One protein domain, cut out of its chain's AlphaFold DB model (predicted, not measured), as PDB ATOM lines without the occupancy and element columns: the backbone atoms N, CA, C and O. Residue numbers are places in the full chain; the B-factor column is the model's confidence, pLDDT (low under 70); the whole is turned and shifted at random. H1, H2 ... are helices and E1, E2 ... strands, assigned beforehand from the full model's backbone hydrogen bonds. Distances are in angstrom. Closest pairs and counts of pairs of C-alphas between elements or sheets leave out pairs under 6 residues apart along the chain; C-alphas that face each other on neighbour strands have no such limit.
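What this domain is: This is residues 2 to 65 of the 155 residues of an uncharacterized protein of marine metagenome (UniProt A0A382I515). This is a strung-out chain with no common core: a two-stranded hairpin, E1 and E2, makes one end, the helices H1 and H2 make the other, and the two short helices H3 and H4 lie between. A stretch with no named element, residues 24 to 35, runs from H2 to H3, and residues 2 to 7 of H1 stick out at the far end from the hairpin. The printed part has 64 residues, with four named helices followed by two named strands, H1 H2 H3 H4 E1 E2; the sheet, in the order E1 - E2, is antiparallel, and the class is mixed, helices and strands. The whole is extended, a rod, with a radius of gyration of the C-alphas of 16.8 A and spans of 54 by 21 by 14 A.

How they stand to each other: E1, residues 50 to 55, and E2, residues 59 to 64, form an antiparallel hairpin, with 147 degrees between their directions. The C-alphas of Asp 54 and Ile 60 face each other at 4.3 A. N 51 and O 63 are within hydrogen-bond range at 2.9 A, and so are N 59 and O 55 at 2.8 A. H4, residues 42 to 46, comes nearest to E1 with the C-alphas of Leu 44 and Phe 50, 7.3 A apart. H3, residues 36 to 39, is close to H4 but not clearly touching; their closest C-alphas, those of Tyr 39 and Asn 45, are 7.5 A apart. The closest C-alphas of H3 and E1, those of Tyr 39 and Phe 50, are also 7.5 A apart. H2, residues 14 to 23, is apart from H3. H1, residues 2 to 9, is close to H2 but not clearly touching, with the closest C-alphas, those of Thr 9 and Val 17, 7.0 A apart. The lines of H1 and H2 are about perpendicular, at 73 degrees. In H1, H2 and H4 every O i to N i+4 pair is within hydrogen-bond range; H3 is too short for such a pair.

Where its parts are: E1 measures 14.9 A from its first to its last C-alpha and E2 15.6 A, with C-alpha 64 at (266.516, 454.648, 328.023). H2 measures 14.5 A, and C-alpha 14 is at (259.994, 478.570, 327.185). H1 measures 10.6 A and begins with C-alpha 2 at (252.760, 485.894, 340.786). H4 measures 6.0 A and H3 5.3 A.

The domain as a whole: The two C-alphas farthest apart, those of Thr 4 and Pro 56, are 53.7 A from each other. The printed part has no cut. The link from H2 to H3, 12 residues, is long; the other four links are tight. The mean pLDDT of the printed part is 85.1, and no printed residue is under 70.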
ATOM      1  N   ASP A   2     252.907 486.984 341.769       79.31
ATOM      2  CA  ASP A   2     252.760 485.894 340.786       79.31
ATOM      3  C   ASP A   2     252.100 486.327 339.470       79.31
ATOM      4  O   ASP A   2     252.628 486.055 338.397       79.31
ATOM      5  N   LEU A   3     251.034 487.131 339.541       85.19
ATOM      6  CA  LEU A   3     250.334 487.660 338.358       85.19
ATOM      7  C   LEU A   3     251.231 488.482 337.414       85.19
ATOM      8  O   LEU A   3     250.972 488.567 336.216       85.19
ATOM      9  N   THR A   4     252.272 489.133 337.941       85.75
ATOM     10  CA  THR A   4     253.210 489.922 337.130       85.75
ATOM     11  C   THR A   4     254.191 489.014 336.395       85.75
ATOM     12  O   THR A   4     254.517 489.287 335.243       85.75
ATOM     13  N   ILE A   5     254.620 487.930 337.047       82.56
ATOM     14  CA  ILE A   5     255.517 486.926 336.473       82.56
ATOM     15  C   ILE A   5     254.773 486.160 335.380       82.56
ATOM     16  O   ILE A   5     255.251 486.118 334.255       82.56
ATOM     17  N   GLU A   6     253.563 485.676 335.667       86.75
ATOM     18  CA  GLU A   6     252.719 484.955 334.707       86.75
ATOM     19  C   GLU A   6     252.443 485.783 333.443       86.75
ATOM     20  O   GLU A   6     252.591 485.303 332.319       86.75
ATOM     21  N   LYS A   7     252.099 487.067 333.612       89.00
ATOM     22  CA  LYS A   7     251.855 487.976 332.483       89.00
ATOM     23  C   LYS A   7     253.108 488.220 331.636       89.00
ATOM     24  O   LYS A   7     252.993 488.460 330.435       89.00
ATOM     25  N   TRP A   8     254.286 488.204 332.255       87.25
ATOM     26  CA  TRP A   8     255.556 488.376 331.556       87.25
ATOM     27  C   TRP A   8     255.998 487.090 330.843       87.25
ATOM     28  O   TRP A   8     256.453 487.164 329.702       87.25
ATOM     29  N   THR A   9     255.810 485.920 331.460       86.06
ATOM     30  CA  THR A   9     256.185 484.623 330.874       86.06
ATOM     31  C   THR A   9     255.231 484.158 329.775       86.06
ATOM     32  O   THR A   9     255.660 483.447 328.877       86.06
ATOM     33  N   SER A  10     253.956 484.563 329.796       86.62
ATOM     34  CA  SER A  10     252.933 484.054 328.862       86.62
ATOM     35  C   SER A  10     253.134 484.429 327.390       86.62
ATOM     36  O   SER A  10     252.553 483.786 326.522       86.62
ATOM     37  N   ASN A  11     253.938 485.455 327.096       88.06
ATOM     38  CA  ASN A  11     254.189 485.932 325.729       88.06
ATOM     39  C   ASN A  11     255.593 485.580 325.211       88.06
ATOM     40  O   ASN A  11     256.015 486.124 324.192       88.06
ATOM     41  N   LYS A  12     256.342 484.737 325.929       88.19
ATOM     42  CA  LYS A  12     257.728 484.388 325.600       88.19
ATOM     43  C   LYS A  12     257.874 482.892 325.373       88.19
ATOM     44  O   LYS A  12     257.114 482.103 325.929       88.19
ATOM     45  N   ASP A  13     258.868 482.520 324.574       89.25
ATOM     46  CA  ASP A  13     259.215 481.113 324.416       89.25
ATOM     47  C   ASP A  13     259.832 480.549 325.706       89.25
ATOM     48  O   ASP A  13     260.556 481.233 326.435       89.25
ATOM     49  N   ARG A  14     259.539 479.278 325.984       88.69
ATOM     50  CA  ARG A  14     259.994 478.570 327.185       88.69
ATOM     51  C   ARG A  14     261.524 478.525 327.299       88.69
ATOM     52  O   ARG A  14     262.039 478.704 328.405       88.69
ATOM     53  N   TYR A  15     262.247 478.357 326.189       87.69
ATOM     54  CA  TYR A  15     263.711 478.333 326.182       87.69
ATOM     55  C   TYR A  15     264.301 479.738 326.359       87.69
ATOM     56  O   TYR A  15     265.205 479.915 327.172       87.69
ATOM     57  N   GLU A  16     263.724 480.759 325.715       88.31
ATOM     58  CA  GLU A  16     264.159 482.161 325.869       88.31
ATOM     59  C   GLU A  16     264.043 482.631 327.331       88.31
ATOM     60  O   GLU A  16     264.935 483.297 327.870       88.31
ATOM     61  N   VAL A  17     262.949 482.263 328.006       90.62
ATOM     62  CA  VAL A  17     262.748 482.569 329.430       90.62
ATOM     63  C   VAL A  17     263.770 481.835 330.297       90.62
ATOM     64  O   VAL A  17     264.327 482.445 331.212       90.62
ATOM     65  N   MET A  18     264.039 480.557 330.016       90.06
ATOM     66  CA  MET A  18     265.038 479.770 330.743       90.06
ATOM     67  C   MET A  18     266.431 480.399 330.636       90.06
ATOM     68  O   MET A  18     267.049 480.665 331.666       90.06
ATOM     69  N   GLU A  19     266.899 480.690 329.420       89.81
ATOM     70  CA  GLU A  19     268.213 481.298 329.171       89.81
ATOM     71  C   GLU A  19     268.332 482.675 329.827       89.81
ATOM     72  O   GLU A  19     269.333 482.984 330.483       89.81
ATOM     73  N   THR A  20     267.274 483.488 329.724       90.81
ATOM     74  CA  THR A  20     267.226 484.797 330.375       90.81
ATOM     75  C   THR A  20     267.384 484.634 331.882       90.81
ATOM     76  O   THR A  20     268.263 485.256 332.458       90.81
ATOM     77  N   LEU A  21     266.613 483.771 332.542       89.94
ATOM     78  CA  LEU A  21     266.708 483.589 333.996       89.94
ATOM     79  C   LEU A  21     268.076 483.034 334.430       89.94
ATOM     80  O   LEU A  21     268.668 483.541 335.387       89.94
ATOM     81  N   GLN A  22     268.617 482.064 333.690       92.50
ATOM     82  CA  GLN A  22     269.929 481.477 333.969       92.50
ATOM     83  C   GLN A  22     271.069 482.497 333.828       92.50
ATOM     84  O   GLN A  22     271.993 482.483 334.640       92.50
ATOM     85  N   SER A  23     270.984 483.437 332.876       92.75
ATOM     86  CA  SER A  23     271.991 484.504 332.719       92.75
ATOM     87  C   SER A  23     272.065 485.459 333.921       92.75
ATOM     88  O   SER A  23     273.116 486.039 334.190       92.75
ATOM     89  N   TRP A  24     270.980 485.568 334.696       92.62
ATOM     90  CA  TRP A  24     270.923 486.329 335.951       92.62
ATOM     91  C   TRP A  24     271.256 485.466 337.180       92.62
ATOM     92  O   TRP A  24     271.124 485.927 338.314       92.62
ATOM     93  N   GLY A  25     271.686 484.215 336.978       92.38
ATOM     94  CA  GLY A  25     272.031 483.273 338.043       92.38
ATOM     95  C   GLY A  25     270.827 482.599 338.705       92.38
ATOM     96  O   GLY A  25     270.980 481.998 339.768       92.38
ATOM     97  N   ILE A  26     269.634 482.691 338.111       91.00
ATOM     98  CA  ILE A  26     268.426 482.050 338.638       91.00
ATOM     99  C   ILE A  26     268.335 480.630 338.057       91.00
ATOM    100  O   ILE A  26     268.248 480.483 336.835       91.00
ATOM    101  N   PRO A  27     268.323 479.571 338.891       90.25
ATOM    102  CA  PRO A  27     268.135 478.210 338.405       90.25
ATOM    103  C   PRO A  27     266.718 478.058 337.843       90.25
ATOM    104  O   PRO A  27     265.730 478.173 338.567       90.25
ATOM    105  N   SER A  28     266.632 477.811 336.540       88.94
ATOM    106  CA  SER A  28     265.386 477.616 335.800       88.94
ATOM    107  C   SER A  28     265.567 476.476 334.803       88.94
ATOM    108  O   SER A  28     266.666 476.298 334.277       88.94
ATOM    109  N   GLY A  29     264.507 475.712 334.552       87.25
ATOM    110  CA  GLY A  29     264.486 474.613 333.591       87.25
ATOM    111  C   GLY A  29     263.142 474.556 332.877       87.25
ATOM    112  O   GLY A  29     262.102 474.826 333.482       87.25
ATOM    113  N   VAL A  30     263.170 474.226 331.589       88.75
ATOM    114  CA  VAL A  30     261.956 474.034 330.793       88.75
ATOM    115  C   VAL A  30     261.264 472.740 331.218       88.75
ATOM    116  O   VAL A  30     261.908 471.716 331.438       88.75
ATOM    117  N   VAL A  31     259.935 472.784 331.324       86.50
ATOM    118  CA  VAL A  31     259.119 471.573 331.458       86.50
ATOM    119  C   VAL A  31     258.974 470.963 330.068       86.50
ATOM    120  O   VAL A  31     258.362 471.571 329.191       86.50
ATOM    121  N   LEU A  32     259.582 469.796 329.875       85.62
ATOM    122  CA  LEU A  32     259.537 469.052 328.620       85.62
ATOM    123  C   LEU A  32     258.327 468.119 328.602       85.62
ATOM    124  O   LEU A  32     258.016 467.478 329.610       85.62
ATOM    125  N   ASP A  33     257.680 468.011 327.444       82.44
ATOM    126  CA  ASP A  33     256.654 466.999 327.227       82.44
ATOM    127  C   ASP A  33     257.291 465.609 327.083       82.44
ATOM    128  O   ASP A  33     258.276 465.411 326.361       82.44
ATOM    129  N   CYS A  34     256.702 464.620 327.767       73.88
ATOM    130  CA  CYS A  34     257.117 463.223 327.683       73.88
ATOM    131  C   CYS A  34     256.867 462.692 326.263       73.88
ATOM    132  O   CYS A  34     255.742 462.331 325.916       73.88
ATOM    133  N   GLY A  35     257.915 462.645 325.444       78.69
ATOM    134  CA  GLY A  35     257.843 462.224 324.048       78.69
ATOM    135  C   GLY A  35     258.756 463.082 323.172       78.69
ATOM    136  O   GLY A  35     259.964 463.043 323.394       78.69
ATOM    137  N   PRO A  36     258.217 463.837 322.196       77.31
ATOM    138  CA  PRO A  36     259.015 464.507 321.165       77.31
ATOM    139  C   PRO A  36     260.069 465.447 321.759       77.31
ATOM    140  O   PRO A  36     261.250 465.290 321.476       77.31
ATOM    141  N   ASP A  37     259.667 466.323 322.686       78.62
ATOM    142  CA  ASP A  37     260.571 467.287 323.328       78.62
ATOM    143  C   ASP A  37     261.694 466.616 324.136       78.62
ATOM    144  O   ASP A  37     262.775 467.176 324.277       78.62
ATOM    145  N   THR A  38     261.447 465.419 324.679       80.69
ATOM    146  CA  THR A  38     262.457 464.685 325.454       80.69
ATOM    147  C   THR A  38     263.430 463.941 324.536       80.69
ATOM    148  O   THR A  38     264.624 463.908 324.815       80.69
ATOM    149  N   TYR A  39     262.949 463.341 323.444       80.50
ATOM    150  CA  TYR A  39     263.819 462.644 322.489       80.50
ATOM    151  C   TYR A  39     264.683 463.612 321.671       80.50
ATOM    152  O   TYR A  39     265.809 463.268 321.318       80.50
ATOM    153  N   ASP A  40     264.192 464.824 321.419       82.25
ATOM    154  CA  ASP A  40     264.916 465.853 320.669       82.25
ATOM    155  C   ASP A  40     265.834 466.720 321.553       82.25
ATOM    156  O   ASP A  40     266.543 467.587 321.038       82.25
ATOM    157  N   ASP A  41     265.872 466.491 322.873       84.50
ATOM    158  CA  ASP A  41     266.683 467.295 323.789       84.50
ATOM    159  C   ASP A  41     268.190 467.176 323.460       84.50
ATOM    160  O   ASP A  41     268.750 466.068 323.470       84.50
ATOM    161  N   PRO A  42     268.887 468.300 323.189       82.94
ATOM    162  CA  PRO A  42     270.299 468.279 322.820       82.94
ATOM    163  C   PRO A  42     271.189 467.639 323.886       82.94
ATOM    164  O   PRO A  42     272.129 466.922 323.550       82.94
ATOM    165  N   HIS A  43     270.882 467.846 325.171       83.56
ATOM    166  CA  HIS A  43     271.692 467.315 326.261       83.56
ATOM    167  C   HIS A  43     271.551 465.792 326.382       83.56
ATOM    168  O   HIS A  43     272.542 465.091 326.603       83.56
ATOM    169  N   LEU A  44     270.339 465.259 326.207       83.56
ATOM    170  CA  LEU A  44     270.095 463.814 326.193       83.56
ATOM    171  C   LEU A  44     270.723 463.139 324.966       83.56
ATOM    172  O   LEU A  44     271.286 462.048 325.101       83.56
ATOM    173  N   ASN A  45     270.702 463.800 323.807       83.25
ATOM    174  CA  ASN A  45     271.296 463.288 322.571       83.25
ATOM    175  C   ASN A  45     272.831 463.310 322.586       83.25
ATOM    176  O   ASN A  45     273.454 462.296 322.274       83.25
ATOM    177  N   GLU A  46     273.463 464.402 323.029       83.31
ATOM    178  CA  GLU A  46     274.924 464.469 323.218       83.31
ATOM    179  C   GLU A  46     275.425 463.409 324.201       83.31
ATOM    180  O   GLU A  46     276.525 462.864 324.075       83.31
ATOM    181  N   ARG A  47     274.599 463.100 325.202       81.25
ATOM    182  CA  ARG A  47     274.900 462.089 326.202       81.25
ATOM    183  C   ARG A  47     274.452 460.696 325.780       81.25
ATOM    184  O   ARG A  47     274.554 459.801 326.610       81.25
ATOM    185  N   GLU A  48     274.030 460.472 324.535       80.00
ATOM    186  CA  GLU A  48     273.591 459.164 324.016       80.00
ATOM    187  C   GLU A  48     272.651 458.447 325.002       80.00
ATOM    188  O   GLU A  48     272.811 457.261 325.307       80.00
ATOM    189  N   PHE A  49     271.739 459.210 325.615       82.94
ATOM    190  CA  PHE A  49     270.882 458.703 326.679       82.94
ATOM    191  C   PHE A  49     269.862 457.702 326.136       82.94
ATOM    192  O   PHE A  49     269.542 456.727 326.813       82.94
ATOM    193  N   PHE A  50     269.378 457.918 324.914       84.12
ATOM    194  CA  PHE A  50     268.497 456.986 324.222       84.12
ATOM    195  C   PHE A  50     269.306 456.077 323.305       84.12
ATOM    196  O   PHE A  50     270.015 456.538 322.413       84.12
ATOM    197  N   GLN A  51     269.177 454.772 323.521       83.50
ATOM    198  CA  GLN A  51     269.747 453.750 322.655       83.50
ATOM    199  C   GLN A  51     268.640 453.181 321.779       83.50
ATOM    200  O   GLN A  51     267.552 452.869 322.261       83.50
ATOM    201  N   ILE A  52     268.911 453.052 320.485       85.25
ATOM    202  CA  ILE A  52     267.973 452.434 319.553       85.25
ATOM    203  C   ILE A  52     268.143 450.921 319.652       85.25
ATOM    204  O   ILE A  52     269.207 450.398 319.324       85.25
ATOM    205  N   VAL A  53     267.102 450.236 320.120       84.44
ATOM    206  CA  VAL A  53     267.085 448.779 320.280       84.44
ATOM    207  C   VAL A  53     266.112 448.192 319.262       84.44
ATOM    208  O   VAL A  53     264.983 448.665 319.132       84.44
ATOM    209  N   ASP A  54     266.561 447.170 318.532       84.62
ATOM    210  CA  ASP A  54     265.732 446.399 317.605       84.62
ATOM    211  C   ASP A  54     265.261 445.115 318.296       84.62
ATOM    212  O   ASP A  54     266.063 444.227 318.597       84.62
ATOM    213  N   HIS A  55     263.967 445.044 318.608       82.75
ATOM    214  CA  HIS A  55     263.365 443.892 319.267       82.75
ATOM    215  C   HIS A  55     262.542 443.067 318.268       82.75
ATOM    216  O   HIS A  55     261.644 443.620 317.632       82.75
ATOM    217  N   PRO A  56     262.721 441.734 318.207       79.94
ATOM    218  CA  PRO A  56     262.079 440.873 317.206       79.94
ATOM    219  C   PRO A  56     260.546 441.001 317.144       79.94
ATOM    220  O   PRO A  56     259.989 441.052 316.052       79.94
ATOM    221  N   ASP A  57     259.867 441.117 318.293       78.62
ATOM    222  CA  ASP A  57     258.401 441.284 318.330       78.62
ATOM    223  C   ASP A  57     257.905 442.744 318.371       78.62
ATOM    224  O   ASP A  57     256.780 443.021 317.960       78.62
ATOM    225  N   ALA A  58     258.701 443.684 318.897       77.12
ATOM    226  CA  ALA A  58     258.263 445.061 319.163       77.12
ATOM    227  C   ALA A  58     258.787 446.070 318.123       77.12
ATOM    228  O   ALA A  58     258.327 447.211 318.088       77.12
ATOM    229  N   GLY A  59     259.710 445.645 317.259       84.50
ATOM    230  CA  GLY A  59     260.379 446.481 316.273       84.50
ATOM    231  C   GLY A  59     261.455 447.378 316.882       84.50
ATOM    232  O   GLY A  59     261.954 447.141 317.984       84.50
ATOM    233  N   ILE A  60     261.806 448.425 316.136       86.31
ATOM    234  CA  ILE A  60     262.845 449.386 316.504       86.31
ATOM    235  C   ILE A  60     262.234 450.476 317.384       86.31
ATOM    236  O   ILE A  60     261.341 451.200 316.939       86.31
ATOM    237  N   PHE A  61     262.737 450.633 318.609       83.94
ATOM    238  CA  PHE A  61     262.290 451.693 319.512       83.94
ATOM    239  C   PHE A  61     263.439 452.287 320.342       83.94
ATOM    240  O   PHE A  61     264.442 451.614 320.603       83.94
ATOM    241  N   PRO A  62     263.317 453.559 320.770       83.94
ATOM    242  CA  PRO A  62     264.274 454.167 321.682       83.94
ATOM    243  C   PRO A  62     264.069 453.629 323.101       83.94
ATOM    244  O   PRO A  62     262.992 453.750 323.684       83.94
ATOM    245  N   MET A  63     265.123 453.061 323.676       84.06
ATOM    246  CA  MET A  63     265.173 452.623 325.064       84.06
ATOM    247  C   MET A  63     266.075 453.558 325.873       84.06
ATOM    248  O   MET A  63     267.134 453.982 325.406       84.06
ATOM    249  N   SER A  64     265.666 453.890 327.101       84.38
ATOM    250  CA  SER A  64     266.516 454.648 328.023       84.38
ATOM    251  C   SER A  64     267.745 453.823 328.401       84.38
ATOM    252  O   SER A  64     267.609 452.739 328.971       84.38
ATOM    253  N   GLY A  65     268.920 454.359 328.101       80.19
ATOM    254  CA  GLY A  65     270.205 453.785 328.456       80.19
ATOM    255  C   GLY A  65     270.546 453.937 329.943       80.19
ATOM    256  O   GLY A  65     269.756 454.453 330.744       80.19
TER     257      GLY A  65